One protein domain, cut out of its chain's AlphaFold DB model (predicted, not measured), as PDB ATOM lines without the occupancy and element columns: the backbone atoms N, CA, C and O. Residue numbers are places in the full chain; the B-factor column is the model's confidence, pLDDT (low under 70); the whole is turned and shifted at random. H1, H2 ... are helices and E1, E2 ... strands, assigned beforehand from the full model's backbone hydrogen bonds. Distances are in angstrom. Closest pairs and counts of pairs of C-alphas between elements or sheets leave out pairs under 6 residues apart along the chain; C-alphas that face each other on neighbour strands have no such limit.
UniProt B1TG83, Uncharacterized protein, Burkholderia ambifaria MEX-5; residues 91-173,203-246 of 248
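Overview. This is residues 91 to 173 and 203 to 246 of the 248 residues of an uncharacterized protein of Burkholderia ambifaria MEX-5 (UniProt B1TG83). What is the main picture? A small, strongly twisted sheet of four strands makes the body, with H4 crossing over one face of E1, E2 and E3; the helical hairpin of H1 and H2 makes one end of the long axis, and the loop between E1 and E2 reaches the other. H5 comes close to H2 after a long unnamed stretch. What is it made of? The 127 printed residues hold, in order, H1 H2 H3 E1 E2 E3 E4 H4 H5, of mixed class; the sheet order is E3 E2 E1 E4, all antiparallel. How large is it? It is compact, with a radius of gyration of the C-alphas of 15.6 A, yet elongated, spanning 48 by 30 by 25 A.

Arrangement. How do the first helices stand? H1, residues 91 to 100, and H2, residues 103 to 116, form a helical hairpin and touch, with residues 106 to 110 of H2 alone, at a shallow tilt of 24 degrees, opposite ways; the closest C-alphas are those of Leu 97 and Lys 106, 6.7 A. H3, residues 118 to 121, only grazes the sheet; its C-alpha of Leu 121 is 5.6 A from that of Tyr 145. How is the sheet joined? E1, residues 127 to 131, E2, residues 140 to 145, and E3, residues 148 to 153, form a meander, each strand the antiparallel neighbour of the one before: N 142 and O 129 are 2.9 A apart, N 143 and O 150 2.8 A. E4, residues 204 to 206, is antiparallel to E1, with N 205 and O 130 at 2.8 A. Residues 163 to 164 and 168 to 169 form short antiparallel pairings with E3. Where are the last helices? H4, residues 212 to 224, runs across the strands at a height over the sheet of 10.2 A, over E1 and only just over E2 and E3, with 3 C-alphas on each; its C-alpha of Leu 218 is 7.1 A from that of Ile 141. H5, residues 238 to 244, is close to but not clearly touching H2, the closest C-alphas being those of Glu 107 and Arg 242, 7.7 A. Are the helix backbones complete? Every O i to N i+4 pair is within hydrogen-bond range in H4 and H5, against 5 of 6 in H1 and 8 of 10 in H2; H3 is too short for such a pair.

Along the chain. Where are the anchors? H1 begins at C-alpha 91, (145.033, 196.699, 191.702); E1 begins at C-alpha 127, (161.439, 190.712, 195.555); H5 ends at C-alpha 244, (152.783, 188.263, 171.718). How long are the longer elements? From first to last C-alpha H1 measures 14.5 A, H2 20.5 A, E2 16.9 A, E3 16.8 A and H4 18.5 A.

Size, cuts and confidence. Where is the printed part cut? Residues 174 to 202 are not printed, and C-alphas 173 and 203 are 17.2 A apart across the cut. Which printed link is long? That from H4 to H5 is long, 13 residues. Where is confidence low? The pLDDT is under 70 in residues 91 to 118 and 224 to 246; the mean of the printed part is 70.6.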
ATOM      1  N   GLU A  91     146.122 197.689 191.755       51.12
ATOM      2  CA  GLU A  91     145.033 196.699 191.702       51.12
ATOM      3  C   GLU A  91     143.718 197.367 191.304       51.12
ATOM      4  O   GLU A  91     143.011 196.853 190.442       51.12
ATOM      5  N   PHE A  92     143.443 198.560 191.838       47.16
ATOM      6  CA  PHE A  92     142.284 199.358 191.449       47.16
ATOM      7  C   PHE A  92     142.350 199.796 189.976       47.16
ATOM      8  O   PHE A  92     141.355 199.727 189.260       47.16
ATOM      9  N   GLN A  93     143.515 200.218 189.477       52.53
ATOM     10  CA  GLN A  93     143.675 200.613 188.071       52.53
ATOM     11  C   GLN A  93     143.613 199.421 187.103       52.53
ATOM     12  O   GLN A  93     143.032 199.555 186.029       52.53
ATOM     13  N   LEU A  94     144.148 198.255 187.477       51.84
ATOM     14  CA  LEU A  94     144.084 197.023 186.686       51.84
ATOM     15  C   LEU A  94     142.665 196.432 186.668       51.84
ATOM     16  O   LEU A  94     142.197 196.037 185.604       51.84
ATOM     17  N   GLN A  95     141.950 196.449 187.800       50.88
ATOM     18  CA  GLN A  95     140.534 196.054 187.868       50.88
ATOM     19  C   GLN A  95     139.641 196.994 187.046       50.88
ATOM     20  O   GLN A  95     138.757 196.539 186.328       50.88
ATOM     21  N   ASN A  96     139.896 198.306 187.071       43.31
ATOM     22  CA  ASN A  96     139.121 199.266 186.278       43.31
ATOM     23  C   ASN A  96     139.495 199.276 184.785       43.31
ATOM     24  O   ASN A  96     138.677 199.657 183.945       43.31
ATOM     25  N   LEU A  97     140.696 198.817 184.426       48.59
ATOM     26  CA  LEU A  97     141.083 198.599 183.032       48.59
ATOM     27  C   LEU A  97     140.256 197.489 182.377       48.59
ATOM     28  O   LEU A  97     139.968 197.604 181.185       48.59
ATOM     29  N   GLU A  98     139.798 196.479 183.130       46.41
ATOM     30  CA  GLU A  98     138.844 195.473 182.631       46.41
ATOM     31  C   GLU A  98     137.510 196.100 182.203       46.41
ATOM     32  O   GLU A  98     136.888 195.614 181.255       46.41
ATOM     33  N   ILE A  99     137.126 197.227 182.810       39.50
ATOM     34  CA  ILE A  99     135.821 197.872 182.623       39.50
ATOM     35  C   ILE A  99     135.822 198.882 181.455       39.50
ATOM     36  O   ILE A  99     134.786 199.071 180.824       39.50
ATOM     37  N   LEU A 100     136.958 199.508 181.104       31.36
ATOM     38  CA  LEU A 100     136.930 200.791 180.366       31.36
ATOM     39  C   LEU A 100     137.571 200.867 178.969       31.36
ATOM     40  O   LEU A 100     137.541 201.946 178.378       31.36
ATOM     41  N   ALA A 101     138.121 199.799 178.384       34.19
ATOM     42  CA  ALA A 101     138.714 199.918 177.041       34.19
ATOM     43  C   ALA A 101     138.279 198.837 176.024       34.19
ATOM     44  O   ALA A 101     138.173 197.656 176.372       34.19
ATOM     45  N   PRO A 102     138.060 199.216 174.743       40.31
ATOM     46  CA  PRO A 102     137.986 198.269 173.636       40.31
ATOM     47  C   PRO A 102     139.288 197.467 173.567       40.31
ATOM     48  O   PRO A 102     140.362 198.014 173.825       40.31
ATOM     49  N   ILE A 103     139.191 196.190 173.200       42.56
ATOM     50  CA  ILE A 103     140.254 195.171 173.305       42.56
ATOM     51  C   ILE A 103     141.624 195.667 172.789       42.56
ATOM     52  O   ILE A 103     142.625 195.474 173.466       42.56
ATOM     53  N   GLY A 104     141.676 196.432 171.690       39.31
ATOM     54  CA  GLY A 104     142.934 196.974 171.143       39.31
ATOM     55  C   GLY A 104     143.526 198.215 171.842       39.31
ATOM     56  O   GLY A 104     144.698 198.521 171.645       39.31
ATOM     57  N   LYS A 105     142.755 198.950 172.660       47.19
ATOM     58  CA  LYS A 105     143.261 200.070 173.489       47.19
ATOM     59  C   LYS A 105     143.622 199.624 174.911       47.19
ATOM     60  O   LYS A 105     144.468 200.268 175.528       47.19
ATOM     61  N   LYS A 106     143.030 198.526 175.406       46.66
ATOM     62  CA  LYS A 106     143.352 197.927 176.718       46.66
ATOM     63  C   LYS A 106     144.837 197.613 176.825       46.66
ATOM     64  O   LYS A 106     145.497 198.079 177.740       46.66
ATOM     65  N   GLU A 107     145.378 196.901 175.846       48.62
ATOM     66  CA  GLU A 107     146.757 196.402 175.885       48.62
ATOM     67  C   GLU A 107     147.800 197.526 175.869       48.62
ATOM     68  O   GLU A 107     148.798 197.468 176.585       48.62
ATOM     69  N   MET A 108     147.548 198.589 175.101       44.22
ATOM     70  CA  MET A 108     148.460 199.727 174.971       44.22
ATOM     71  C   MET A 108     148.480 200.599 176.236       44.22
ATOM     72  O   MET A 108     149.545 201.052 176.663       44.22
ATOM     73  N   VAL A 109     147.313 200.802 176.861       50.88
ATOM     74  CA  VAL A 109     147.207 201.491 178.157       50.88
ATOM     75  C   VAL A 109     147.851 200.645 179.253       50.88
ATOM     76  O   VAL A 109     148.609 201.186 180.052       50.88
ATOM     77  N   THR A 110     147.651 199.325 179.236       57.94
ATOM     78  CA  THR A 110     148.288 198.391 180.172       57.94
ATOM     79  C   THR A 110     149.807 198.387 180.022       57.94
ATOM     80  O   THR A 110     150.499 198.491 181.026       57.94
ATOM     81  N   ALA A 111     150.361 198.369 178.805       53.25
ATOM     82  CA  ALA A 111     151.810 198.410 178.594       53.25
ATOM     83  C   ALA A 111     152.439 199.732 179.066       53.25
ATOM     84  O   ALA A 111     153.455 199.714 179.760       53.25
ATOM     85  N   LYS A 112     151.824 200.880 178.744       56.09
ATOM     86  CA  LYS A 112     152.298 202.188 179.222       56.09
ATOM     87  C   LYS A 112     152.197 202.292 180.745       56.09
ATOM     88  O   LYS A 112     153.152 202.718 181.382       56.09
ATOM     89  N   LEU A 113     151.080 201.856 181.325       62.75
ATOM     90  CA  LEU A 113     150.887 201.832 182.771       62.75
ATOM     91  C   LEU A 113     151.906 200.905 183.442       62.75
ATOM     92  O   LEU A 113     152.512 201.296 184.430       62.75
ATOM     93  N   ILE A 114     152.152 199.716 182.894       61.31
ATOM     94  CA  ILE A 114     153.167 198.783 183.390       61.31
ATOM     95  C   ILE A 114     154.553 199.425 183.349       61.31
ATOM     96  O   ILE A 114     155.259 199.352 184.347       61.31
ATOM     97  N   ILE A 115     154.932 200.077 182.245       60.88
ATOM     98  CA  ILE A 115     156.231 200.752 182.099       60.88
ATOM     99  C   ILE A 115     156.365 201.906 183.099       60.88
ATOM    100  O   ILE A 115     157.358 201.970 183.828       60.88
ATOM    101  N   ASP A 116     155.355 202.771 183.190       61.31
ATOM    102  CA  ASP A 116     155.335 203.909 184.118       61.31
ATOM    103  C   ASP A 116     155.376 203.435 185.584       61.31
ATOM    104  O   ASP A 116     155.978 204.085 186.444       61.31
ATOM    105  N   ASN A 117     154.817 202.252 185.859       62.72
ATOM    106  CA  ASN A 117     154.795 201.624 187.175       62.72
ATOM    107  C   ASN A 117     155.860 200.530 187.372       62.72
ATOM    108  O   ASN A 117     155.878 199.900 188.429       62.72
ATOM    109  N   MET A 118     156.808 200.331 186.443       66.88
ATOM    110  CA  MET A 118     157.907 199.363 186.622       66.88
ATOM    111  C   MET A 118     158.666 199.664 187.918       66.88
ATOM    112  O   MET A 118     159.041 198.760 188.658       66.88
ATOM    113  N   ARG A 119     158.817 200.950 188.251       70.19
ATOM    114  CA  ARG A 119     159.440 201.399 189.505       70.19
ATOM    115  C   ARG A 119     158.699 200.950 190.765       70.19
ATOM    116  O   ARG A 119     159.319 200.931 191.819       70.19
ATOM    117  N   LEU A 120     157.405 200.639 190.682       75.44
ATOM    118  CA  LEU A 120     156.636 200.069 191.789       75.44
ATOM    119  C   LEU A 120     156.874 198.564 191.890       75.44
ATOM    120  O   LEU A 120     157.123 198.073 192.984       75.44
ATOM    121  N   LEU A 121     156.884 197.842 190.765       82.44
ATOM    122  CA  LEU A 121     157.158 196.402 190.763       82.44
ATOM    123  C   LEU A 121     158.568 196.077 191.272       82.44
ATOM    124  O   LEU A 121     158.730 195.156 192.061       82.44
ATOM    125  N   TYR A 122     159.581 196.833 190.851       81.94
ATOM    126  CA  TYR A 122     160.987 196.537 191.151       81.94
ATOM    127  C   TYR A 122     161.482 197.073 192.498       81.94
ATOM    128  O   TYR A 122     162.685 197.242 192.698       81.94
ATOM    129  N   ARG A 123     160.563 197.349 193.421       83.88
ATOM    130  CA  ARG A 123     160.914 197.762 194.775       83.88
ATOM    131  C   ARG A 123     161.406 196.584 195.623       83.88
ATOM    132  O   ARG A 123     160.981 195.453 195.378       83.88
ATOM    133  N   PRO A 124     162.254 196.834 196.637       86.00
ATOM    134  CA  PRO A 124     162.761 195.802 197.543       86.00
ATOM    135  C   PRO A 124     161.678 194.915 198.158       86.00
ATOM    136  O   PRO A 124     161.852 193.701 198.219       86.00
ATOM    137  N   GLU A 125     160.544 195.501 198.554       87.12
ATOM    138  CA  GLU A 125     159.431 194.766 199.186       87.12
ATOM    139  C   GLU A 125     158.811 193.690 198.282       87.12
ATOM    140  O   GLU A 125     158.151 192.776 198.767       87.12
ATOM    141  N   ASN A 126     159.008 193.814 196.968       91.19
ATOM    142  CA  ASN A 126     158.363 192.987 195.954       91.19
ATOM    143  C   ASN A 126     159.286 191.897 195.403       91.19
ATOM    144  O   ASN A 126     158.881 191.154 194.504       91.19
ATOM    145  N   ILE A 127     160.522 191.800 195.902       92.19
ATOM    146  CA  ILE A 127     161.439 190.712 195.555       92.19
ATOM    147  C   ILE A 127     160.888 189.415 196.149       92.19
ATOM    148  O   ILE A 127     160.618 189.345 197.342       92.19
ATOM    149  N   ILE A 128     160.757 188.371 195.331       94.88
ATOM    150  CA  ILE A 128     160.274 187.051 195.778       94.88
ATOM    151  C   ILE A 128     161.374 185.988 195.817       94.88
ATOM    152  O   ILE A 128     161.242 184.973 196.498       94.88
ATOM    153  N   GLY A 129     162.477 186.211 195.106       95.56
ATOM    154  CA  GLY A 129     163.613 185.300 195.097       95.56
ATOM    155  C   GLY A 129     164.559 185.582 193.949       95.56
ATOM    156  O   GLY A 129     164.484 186.625 193.291       95.56
ATOM    157  N   TYR A 130     165.462 184.645 193.706       96.31
ATOM    158  CA  TYR A 130     166.455 184.767 192.651       96.31
ATOM    159  C   TYR A 130     166.877 183.409 192.092       96.31
ATOM    160  O   TYR A 130     166.649 182.360 192.692       96.31
ATOM    161  N   THR A 131     167.530 183.439 190.936       95.38
ATOM    162  CA  THR A 131     168.277 182.305 190.378       95.38
ATOM    163  C   THR A 131     169.720 182.740 190.146       95.38
ATOM    164  O   THR A 131     169.947 183.836 189.627       95.38
ATOM    165  N   GLN A 132     170.689 181.887 190.467       92.50
ATOM    166  CA  GLN A 132     172.110 182.119 190.180       92.50
ATOM    167  C   GLN A 132     172.773 180.803 189.769       92.50
ATOM    168  O   GLN A 132     172.380 179.744 190.258       92.50
ATOM    169  N   VAL A 133     173.724 180.851 188.835       87.69
ATOM    170  CA  VAL A 133     174.440 179.646 188.373       87.69
ATOM    171  C   VAL A 133     175.379 179.161 189.468       87.69
ATOM    172  O   VAL A 133     175.347 177.995 189.843       87.69
ATOM    173  N   ASP A 134     176.132 180.091 190.038       87.25
ATOM    174  CA  ASP A 134     177.031 179.869 191.161       87.25
ATOM    175  C   ASP A 134     177.035 181.102 192.083       87.25
ATOM    176  O   ASP A 134     176.450 182.140 191.759       87.25
ATOM    177  N   ALA A 135     177.684 180.988 193.244       83.62
ATOM    178  CA  ALA A 135     177.751 182.062 194.236       83.62
ATOM    179  C   ALA A 135     178.585 183.283 193.793       83.62
ATOM    180  O   ALA A 135     178.429 184.354 194.377       83.62
ATOM    181  N   GLY A 136     179.459 183.138 192.788       84.69
ATOM    182  CA  GLY A 136     180.285 184.223 192.245       84.69
ATOM    183  C   GLY A 136     179.602 185.013 191.123       84.69
ATOM    184  O   GLY A 136     180.022 186.124 190.796       84.69
ATOM    185  N   THR A 137     178.540 184.468 190.529       86.75
ATOM    186  CA  THR A 137     177.775 185.123 189.463       86.75
ATOM    187  C   THR A 137     176.707 186.073 189.996       86.75
ATOM    188  O   THR A 137     176.041 185.806 190.994       86.75
ATOM    189  N   LEU A 138     176.479 187.181 189.279       90.44
ATOM    190  CA  LEU A 138     175.360 188.068 189.599       90.44
ATOM    191  C   LEU A 138     174.015 187.366 189.323       90.44
ATOM    192  O   LEU A 138     173.855 186.748 188.263       90.44
ATOM    193  N   PRO A 139     173.033 187.486 190.229       92.94
ATOM    194  CA  PRO A 139     171.781 186.750 190.138       92.94
ATOM    195  C   PRO A 139     170.810 187.339 189.105       92.94
ATOM    196  O   PRO A 139     170.892 188.497 188.690       92.94
ATOM    197  N   THR A 140     169.819 186.534 188.725       93.94
ATOM    198  CA  THR A 140     168.551 187.045 188.192       93.94
ATOM    199  C   THR A 140     167.556 187.160 189.335       93.94
ATOM    200  O   THR A 140     167.278 186.163 189.994       93.94
ATOM    201  N   ILE A 141     167.040 188.362 189.572       94.12
ATOM    202  CA  ILE A 141     166.145 188.690 190.687       94.12
ATOM    203  C   ILE A 141     164.705 188.684 190.185       94.12
ATOM    204  O   ILE A 141     164.421 189.321 189.174       94.12
ATOM    205  N   TYR A 142     163.800 188.007 190.885       94.25
ATOM    206  CA  TYR A 142     162.388 187.900 190.515       94.25
ATOM    207  C   TYR A 142     161.530 188.765 191.431       94.25
ATOM    208  O   TYR A 142     161.754 188.821 192.642       94.25
ATOM    209  N   TYR A 143     160.526 189.404 190.837       91.44
ATOM    210  CA  TYR A 143     159.632 190.349 191.490       91.44
ATOM    211  C   TYR A 143     158.174 189.980 191.239       91.44
ATOM    212  O   TYR A 143     157.830 189.491 190.156       91.44
ATOM    213  N   LYS A 144     157.309 190.268 192.214       89.38
ATOM    214  CA  LYS A 144     155.857 190.104 192.099       89.38
ATOM    215  C   LYS A 144     155.125 191.207 192.859       89.38
ATOM    216  O   LYS A 144     155.403 191.435 194.030       89.38
ATOM    217  N   TYR A 145     154.168 191.864 192.208       85.44
ATOM    218  CA  TYR A 145     153.345 192.913 192.815       85.44
ATOM    219  C   TYR A 145     152.012 193.058 192.080       85.44
ATOM    220  O   TYR A 145     152.009 193.181 190.861       85.44
ATOM    221  N   ALA A 146     150.882 193.089 192.797       81.31
ATOM    222  CA  ALA A 146     149.556 193.354 192.214       81.31
ATOM    223  C   ALA A 146     149.205 192.474 190.987       81.31
ATOM    224  O   ALA A 146     148.667 192.960 189.995       81.31
ATOM    225  N   GLY A 147     149.582 191.190 191.004       78.00
ATOM    226  CA  GLY A 147     149.394 190.269 189.868       78.00
ATOM    227  C   GLY A 147     150.396 190.437 188.713       78.00
ATOM    228  O   GLY A 147     150.463 189.579 187.832       78.00
ATOM    229  N   LEU A 148     151.226 191.482 188.739       82.69
ATOM    230  CA  LEU A 148     152.372 191.634 187.850       82.69
ATOM    231  C   LEU A 148     153.555 190.820 188.364       82.69
ATOM    232  O   LEU A 148     153.789 190.714 189.571       82.69
ATOM    233  N   HIS A 149     154.322 190.279 187.435       86.44
ATOM    234  CA  HIS A 149     155.553 189.556 187.712       86.44
ATOM    235  C   HIS A 149     156.597 189.889 186.652       86.44
ATOM    236  O   HIS A 149     156.285 190.274 185.525       86.44
ATOM    237  N   GLY A 150     157.860 189.777 187.034       87.88
ATOM    238  CA  GLY A 150     158.975 190.032 186.140       87.88
ATOM    239  C   GLY A 150     160.295 189.752 186.829       87.88
ATOM    240  O   GLY A 150     160.343 189.404 188.008       87.88
ATOM    241  N   HIS A 151     161.386 189.923 186.093       91.38
ATOM    242  CA  HIS A 151     162.711 189.665 186.634       91.38
ATOM    243  C   HIS A 151     163.767 190.640 186.094       91.38
ATOM    244  O   HIS A 151     163.638 191.213 185.008       91.38
ATOM    245  N   LEU A 152     164.823 190.836 186.877       89.94
ATOM    246  CA  LEU A 152     166.020 191.594 186.535       89.94
ATOM    247  C   LEU A 152     167.178 190.615 186.383       89.94
ATOM    248  O   LEU A 152     167.652 190.058 187.367       89.94
ATOM    249  N   THR A 153     167.660 190.436 185.159       90.56
ATOM    250  CA  THR A 153     168.827 189.599 184.878       90.56
ATOM    251  C   THR A 153     170.071 190.469 184.915       90.56
ATOM    252  O   THR A 153     170.152 191.466 184.196       90.56
ATOM    253  N   GLN A 154     171.036 190.120 185.764       87.50
ATOM    254  CA  GLN A 154     172.248 190.923 185.954       87.50
ATOM    255  C   GLN A 154     173.477 190.335 185.266       87.50
ATOM    256  O   GLN A 154     174.403 191.081 184.953       87.50
ATOM    257  N   ASN A 155     173.461 189.028 185.006       87.25
ATOM    258  CA  ASN A 155     174.495 188.321 184.268       87.25
ATOM    259  C   ASN A 155     173.862 187.335 183.279       87.25
ATOM    260  O   ASN A 155     173.049 186.486 183.654       87.25
ATOM    261  N   HIS A 156     174.241 187.452 182.011       85.19
ATOM    262  CA  HIS A 156     173.837 186.553 180.940       85.19
ATOM    263  C   HIS A 156     174.928 186.528 179.864       85.19
ATOM    264  O   HIS A 156     175.615 187.528 179.675       85.19
ATOM    265  N   GLN A 157     175.093 185.393 179.175       84.31
ATOM    266  CA  GLN A 157     176.068 185.271 178.080       84.31
ATOM    267  C   GLN A 157     175.690 186.201 176.918       84.31
ATOM    268  O   GLN A 157     176.510 186.979 176.445       84.31
ATOM    269  N   ASP A 158     174.411 186.197 176.541       79.88
ATOM    270  CA  ASP A 158     173.845 187.207 175.647       79.88
ATOM    271  C   ASP A 158     173.595 188.519 176.397       79.88
ATOM    272  O   ASP A 158     172.697 188.601 177.241       79.88
ATOM    273  N   ALA A 159     174.359 189.561 176.063       82.06
ATOM    274  CA  ALA A 159     174.263 190.879 176.696       82.06
ATOM    275  C   ALA A 159     172.858 191.505 176.597       82.06
ATOM    276  O   ALA A 159     172.447 192.279 177.457       82.06
ATOM    277  N   GLU A 160     172.093 191.138 175.571       78.12
ATOM    278  CA  GLU A 160     170.730 191.624 175.316       78.12
ATOM    279  C   GLU A 160     169.709 191.094 176.330       78.12
ATOM    280  O   GLU A 160     168.652 191.693 176.531       78.12
ATOM    281  N   ASN A 161     170.047 189.998 177.011       79.81
ATOM    282  CA  ASN A 161     169.231 189.424 178.072       79.81
ATOM    283  C   ASN A 161     169.541 190.040 179.445       79.81
ATOM    284  O   ASN A 161     168.886 189.687 180.422       79.81
ATOM    285  N   ILE A 162     170.491 190.979 179.541       85.06
ATOM    286  CA  ILE A 162     170.791 191.721 180.772       85.06
ATOM    287  C   ILE A 162     169.847 192.926 180.896       85.06
ATOM    288  O   ILE A 162     169.711 193.730 179.978       85.06
ATOM    289  N   GLY A 163     169.224 193.096 182.065       84.19
ATOM    290  CA  GLY A 163     168.356 194.232 182.393       84.19
ATOM    291  C   GLY A 163     166.975 193.810 182.893       84.19
ATOM    292  O   GLY A 163     166.750 192.649 183.241       84.19
ATOM    293  N   PHE A 164     166.028 194.743 182.925       81.94
ATOM    294  CA  PHE A 164     164.649 194.446 183.315       81.94
ATOM    295  C   PHE A 164     163.896 193.760 182.178       81.94
ATOM    296  O   PHE A 164     163.870 194.269 181.052       81.94
ATOM    297  N   ALA A 165     163.284 192.617 182.484       79.69
ATOM    298  CA  ALA A 165     162.262 192.044 181.625       79.69
ATOM    299  C   ALA A 165     161.021 192.954 181.621       79.69
ATOM    300  O   ALA A 165     160.804 193.727 182.553       79.69
ATOM    301  N   LEU A 166     160.208 192.879 180.570       76.88
ATOM    302  CA  LEU A 166     158.910 193.523 180.559       76.88
ATOM    303  C   LEU A 166     158.051 192.786 181.590       76.88
ATOM    304  O   LEU A 166     157.996 191.555 181.532       76.88
ATOM    305  N   PRO A 167     157.410 193.490 182.531       78.94
ATOM    306  CA  PRO A 167     156.496 192.835 183.441       78.94
ATOM    307  C   PRO A 167     155.319 192.238 182.686       78.94
ATOM    308  O   PRO A 167     154.782 192.855 181.765       78.94
ATOM    309  N   LEU A 168     154.902 191.058 183.116       77.12
ATOM    310  CA  LEU A 168     153.758 190.359 182.564       77.12
ATOM    311  C   LEU A 168     152.644 190.325 183.609       77.12
ATOM    312  O   LEU A 168     152.888 190.196 184.810       77.12
ATOM    313  N   ALA A 169     151.413 190.488 183.136       76.69
ATOM    314  CA  ALA A 169     150.206 190.239 183.907       76.69
ATOM    315  C   ALA A 169     149.672 188.877 183.463       76.69
ATOM    316  O   ALA A 169     149.456 188.664 182.276       76.69
ATOM    317  N   SER A 170     149.503 187.945 184.394       72.06
ATOM    318  CA  SER A 170     148.892 186.645 184.112       72.06
ATOM    319  C   SER A 170     148.314 186.108 185.407       72.06
ATOM    320  O   SER A 170     149.021 185.988 186.413       72.06
ATOM    321  N   ARG A 171     147.017 185.794 185.381       71.69
ATOM    322  CA  ARG A 171     146.323 185.191 186.528       71.69
ATOM    323  C   ARG A 171     146.782 183.749 186.764       71.69
ATOM    324  O   ARG A 171     146.734 183.275 187.892       71.69
ATOM    325  N   ASN A 172     147.296 183.107 185.714       75.25
ATOM    326  CA  ASN A 172     147.734 181.713 185.695       75.25
ATOM    327  C   ASN A 172     149.261 181.591 185.565       75.25
ATOM    328  O   ASN A 172     149.756 180.654 184.940       75.25
ATOM    329  N   TYR A 173     150.011 182.570 186.081       80.69
ATOM    330  CA  TYR A 173     151.469 182.488 186.134       80.69
ATOM    331  C   TYR A 173     151.899 181.442 187.163       80.69
ATOM    332  O   TYR A 173     151.619 181.581 188.358       80.69
ATOM    333  N   ALA A 203     168.081 176.462 189.805       95.19
ATOM    334  CA  ALA A 203     166.961 176.487 190.730       95.19
ATOM    335  C   ALA A 203     166.674 177.914 191.227       95.19
ATOM    336  O   ALA A 203     167.571 178.749 191.379       95.19
ATOM    337  N   PHE A 204     165.402 178.167 191.500       96.38
ATOM    338  CA  PHE A 204     164.926 179.338 192.213       96.38
ATOM    339  C   PHE A 204     165.158 179.188 193.713       96.38
ATOM    340  O   PHE A 204     164.855 178.147 194.301       96.38
ATOM    341  N   ILE A 205     165.650 180.255 194.329       96.38
ATOM    342  CA  ILE A 205     165.848 180.368 195.768       96.38
ATOM    343  C   ILE A 205     164.908 181.464 196.270       96.38
ATOM    344  O   ILE A 205     165.015 182.622 195.861       96.38
ATOM    345  N   SER A 206     163.973 181.080 197.142       95.75
ATOM    346  CA  SER A 206     163.028 182.003 197.778       95.75
ATOM    347  C   SER A 206     163.754 182.971 198.709       95.75
ATOM    348  O   SER A 206     164.650 182.553 199.447       95.75
ATOM    349  N   ILE A 207     163.318 184.236 198.753       94.12
ATOM    350  CA  ILE A 207     163.842 185.197 199.742       94.12
ATOM    351  C   ILE A 207     163.575 184.779 201.192       94.12
ATOM    352  O   ILE A 207     164.295 185.194 202.088       94.12
ATOM    353  N   SER A 208     162.574 183.931 201.440       92.44
ATOM    354  CA  SER A 208     162.307 183.399 202.783       92.44
ATOM    355  C   SER A 208     163.418 182.483 203.298       92.44
ATOM    356  O   SER A 208     163.456 182.177 204.484       92.44
ATOM    357  N   ASN A 209     164.290 182.010 202.402       92.44
ATOM    358  CA  ASN A 209     165.291 180.985 202.682       92.44
ATOM    359  C   ASN A 209     166.721 181.541 202.637       92.44
ATOM    360  O   ASN A 209     167.670 180.763 202.555       92.44
ATOM    361  N   ILE A 210     166.890 182.866 202.629       92.75
ATOM    362  CA  ILE A 210     168.207 183.510 202.581       92.75
ATOM    363  C   ILE A 210     168.445 184.389 203.801       92.75
ATOM    364  O   ILE A 210     167.512 184.751 204.512       92.75
ATOM    365  N   SER A 211     169.712 184.732 204.032       92.25
ATOM    366  CA  SER A 211     170.083 185.667 205.088       92.25
ATOM    367  C   SER A 211     169.728 187.110 204.720       92.25
ATOM    368  O   SER A 211     169.623 187.463 203.539       92.25
ATOM    369  N   ASP A 212     169.611 187.954 205.744       86.19
ATOM    370  CA  ASP A 212     169.433 189.399 205.596       86.19
ATOM    371  C   ASP A 212     170.518 189.997 204.690       86.19
ATOM    372  O   ASP A 212     170.214 190.771 203.786       86.19
ATOM    373  N   GLU A 213     171.781 189.611 204.889       88.50
ATOM    374  CA  GLU A 213     172.919 190.096 204.098       88.50
ATOM    375  C   GLU A 213     172.714 189.798 202.615       88.50
ATOM    376  O   GLU A 213     172.862 190.693 201.777       88.50
ATOM    377  N   LYS A 214     172.288 188.572 202.284       90.00
ATOM    378  CA  LYS A 214     172.023 188.204 200.894       90.00
ATOM    379  C   LYS A 214     170.845 188.984 200.324       90.00
ATOM    380  O   LYS A 214     170.900 189.419 199.174       90.00
ATOM    381  N   PHE A 215     169.792 189.190 201.109       87.69
ATOM    382  CA  PHE A 215     168.670 190.023 200.690       87.69
ATOM    383  C   PHE A 215     169.119 191.463 200.385       87.69
ATOM    384  O   PHE A 215     168.768 192.006 199.336       87.69
ATOM    385  N   PHE A 216     169.968 192.058 201.228       85.94
ATOM    386  CA  PHE A 216     170.532 193.387 200.979       85.94
ATOM    387  C   PHE A 216     171.390 193.440 199.711       85.94
ATOM    388  O   PHE A 216     171.272 194.399 198.945       85.94
ATOM    389  N   GLU A 217     172.202 192.415 199.441       87.81
ATOM    390  CA  GLU A 217     172.941 192.320 198.175       87.81
ATOM    391  C   GLU A 217     172.000 192.366 196.966       87.81
ATOM    392  O   GLU A 217     172.263 193.103 196.012       87.81
ATOM    393  N   LEU A 218     170.889 191.621 197.010       88.50
ATOM    394  CA  LEU A 218     169.889 191.613 195.937       88.50
ATOM    395  C   LEU A 218     169.271 193.002 195.738       88.50
ATOM    396  O   LEU A 218     169.173 193.471 194.602       88.50
ATOM    397  N   VAL A 219     168.909 193.683 196.828       85.50
ATOM    398  CA  VAL A 219     168.350 195.044 196.790       85.50
ATOM    399  C   VAL A 219     169.325 196.027 196.147       85.50
ATOM    400  O   VAL A 219     168.972 196.697 195.174       85.50
ATOM    401  N   LEU A 220     170.573 196.066 196.620       83.44
ATOM    402  CA  LEU A 220     171.602 196.960 196.079       83.44
ATOM    403  C   LEU A 220     171.882 196.676 194.601       83.44
ATOM    404  O   LEU A 220     172.112 197.596 193.807       83.44
ATOM    405  N   ALA A 221     171.861 195.402 194.219       78.50
ATOM    406  CA  ALA A 221     172.060 195.000 192.841       78.50
ATOM    407  C   ALA A 221     170.873 195.420 191.947       78.50
ATOM    408  O   ALA A 221     171.086 195.838 190.805       78.50
ATOM    409  N   GLY A 222     169.643 195.386 192.472       75.00
ATOM    410  CA  GLY A 222     168.451 195.948 191.831       75.00
ATOM    411  C   GLY A 222     168.540 197.460 191.619       75.00
ATOM    412  O   GLY A 222     168.368 197.949 190.497       75.00
ATOM    413  N   GLU A 223     168.900 198.198 192.672       71.81
ATOM    414  CA  GLU A 223     168.944 199.664 192.658       71.81
ATOM    415  C   GLU A 223     169.989 200.225 191.687       71.81
ATOM    416  O   GLU A 223     169.688 201.122 190.889       71.81
ATOM    417  N   LYS A 224     171.202 199.650 191.673       64.56
ATOM    418  CA  LYS A 224     172.288 200.062 190.758       64.56
ATOM    419  C   LYS A 224     171.893 199.956 189.281       64.56
ATOM    420  O   LYS A 224     172.485 200.630 188.436       64.56
ATOM    421  N   LYS A 225     170.895 199.129 188.951       61.28
ATOM    422  CA  LYS A 225     170.456 198.861 187.579       61.28
ATOM    423  C   LYS A 225     169.177 199.594 187.167       61.28
ATOM    424  O   LYS A 225     168.857 199.528 185.988       61.28
ATOM    425  N   HIS A 226     168.525 200.397 188.020       49.44
ATOM    426  CA  HIS A 226     167.422 201.295 187.603       49.44
ATOM    427  C   HIS A 226     167.817 202.342 186.542       49.44
ATOM    428  O   HIS A 226     166.956 203.017 185.980       49.44
ATOM    429  N   ARG A 227     169.116 202.459 186.242       45.84
ATOM    430  CA  ARG A 227     169.664 203.237 185.122       45.84
ATOM    431  C   ARG A 227     169.761 202.457 183.801       45.84
ATOM    432  O   ARG A 227     170.101 203.051 182.782       45.84
ATOM    433  N   LEU A 228     169.493 201.148 183.791       46.25
ATOM    434  CA  LEU A 228     169.480 200.336 182.575       46.25
ATOM    435  C   LEU A 228     168.154 200.493 181.827       46.25
ATOM    436  O   LEU A 228     167.074 200.432 182.414       46.25
ATOM    437  N   LYS A 229     168.258 200.652 180.504       51.44
ATOM    438  CA  LYS A 229     167.128 200.606 179.572       51.44
ATOM    439  C   LYS A 229     166.419 199.250 179.706       51.44
ATOM    440  O   LYS A 229     167.079 198.224 179.849       51.44
ATOM    441  N   SER A 230     165.085 199.234 179.647       54.44
ATOM    442  CA  SER A 230     164.339 197.976 179.489       54.44
ATOM    443  C   SER A 230     164.888 197.225 178.268       54.44
ATOM    444  O   SER A 230     165.136 197.859 177.230       54.44
ATOM    445  N   ARG A 231     165.067 195.895 178.382       56.72
ATOM    446  CA  ARG A 231     165.612 195.020 177.313       56.72
ATOM    447  C   ARG A 231     164.858 195.168 175.985       56.72
ATOM    448  O   ARG A 231     165.367 194.836 174.919       56.72
ATOM    449  N   TYR A 232     163.641 195.702 176.050       49.94
ATOM    450  CA  TYR A 232     162.695 195.787 174.950       49.94
ATOM    451  C   TYR A 232     162.597 197.169 174.298       49.94
ATOM    452  O   TYR A 232     161.955 197.295 173.260       49.94
ATOM    453  N   THR A 233     163.294 198.184 174.826       44.44
ATOM    454  CA  THR A 233     163.257 199.565 174.293       44.44
ATOM    455  C   THR A 233     163.812 199.725 172.871       44.44
ATOM    456  O   THR A 233     163.633 200.787 172.283       44.44
ATOM    457  N   GLY A 234     164.446 198.693 172.299       38.38
ATOM    458  CA  GLY A 234     164.962 198.715 170.924       38.38
ATOM    459  C   GLY A 234     164.524 197.565 170.009       38.38
ATOM    460  O   GLY A 234     164.854 197.606 168.830       38.38
ATOM    461  N   ARG A 235     163.815 196.539 170.508       36.78
ATOM    462  CA  ARG A 235     163.538 195.304 169.735       36.78
ATOM    463  C   ARG A 235     162.076 194.957 169.521       36.78
ATOM    464  O   ARG A 235     161.772 194.244 168.574       36.78
ATOM    465  N   TYR A 236     161.181 195.453 170.364       38.25
ATOM    466  CA  TYR A 236     159.759 195.211 170.193       38.25
ATOM    467  C   TYR A 236     159.137 196.554 169.873       38.25
ATOM    468  O   TYR A 236     158.850 197.356 170.759       38.25
ATOM    469  N   SER A 237     158.950 196.816 168.579       39.88
ATOM    470  CA  SER A 237     157.935 197.779 168.175       39.88
ATOM    471  C   SER A 237     156.624 197.395 168.870       39.88
ATOM    472  O   SER A 237     156.380 196.218 169.142       39.88
ATOM    473  N   PHE A 238     155.756 198.366 169.149       41.91
ATOM    474  CA  PHE A 238     154.425 198.108 169.719       41.91
ATOM    475  C   PHE A 238     153.678 196.955 169.015       41.91
ATOM    476  O   PHE A 238     152.916 196.230 169.646       41.91
ATOM    477  N   SER A 239     153.952 196.729 167.726       39.09
ATOM    478  CA  SER A 239     153.445 195.600 166.943       39.09
ATOM    479  C   SER A 239     153.932 194.213 167.391       39.09
ATOM    480  O   SER A 239     153.154 193.267 167.316       39.09
ATOM    481  N   ALA A 240     155.161 194.063 167.889       40.94
ATOM    482  CA  ALA A 240     155.681 192.781 168.371       40.94
ATOM    483  C   ALA A 240     155.094 192.410 169.745       40.94
ATOM    484  O   ALA A 240     154.747 191.256 169.975       40.94
ATOM    485  N   LEU A 241     154.880 193.401 170.623       41.25
ATOM    486  CA  LEU A 241     154.144 193.197 171.880       41.25
ATOM    487  C   LEU A 241     152.673 192.825 171.627       41.25
ATOM    488  O   LEU A 241     152.138 191.972 172.328       41.25
ATOM    489  N   ARG A 242     152.055 193.392 170.581       40.41
ATOM    490  CA  ARG A 242     150.685 193.070 170.139       40.41
ATOM    491  C   ARG A 242     150.550 191.659 169.545       40.41
ATOM    492  O   ARG A 242     149.537 191.002 169.743       40.41
ATOM    493  N   GLN A 243     151.574 191.164 168.845       41.00
ATOM    494  CA  GLN A 243     151.597 189.771 168.376       41.00
ATOM    495  C   GLN A 243     151.775 188.772 169.526       41.00
ATOM    496  O   GLN A 243     151.165 187.705 169.501       41.00
ATOM    497  N   MET A 244     152.574 189.115 170.541       40.38
ATOM    498  CA  MET A 244     152.783 188.263 171.718       40.38
ATOM    499  C   MET A 244     151.579 188.227 172.669       40.38
ATOM    500  O   MET A 244     151.414 187.237 173.376       40.38
ATOM    501  N   SER A 245     150.729 189.261 172.679       38.84
ATOM    502  CA  SER A 245     149.488 189.279 173.467       38.84
ATOM    503  C   SER A 245     148.327 188.513 172.819       38.84
ATOM    504  O   SER A 245     147.275 188.361 173.432       38.84
ATOM    505  N   GLY A 246     148.497 188.006 171.592       33.88
ATOM    506  CA  GLY A 246     147.448 187.268 170.885       33.88
ATOM    507  C   GLY A 246     146.308 188.137 170.337       33.88
ATOM    508  O   GLY A 246     145.308 187.589 169.869       33.88
TER     509      GLY A 246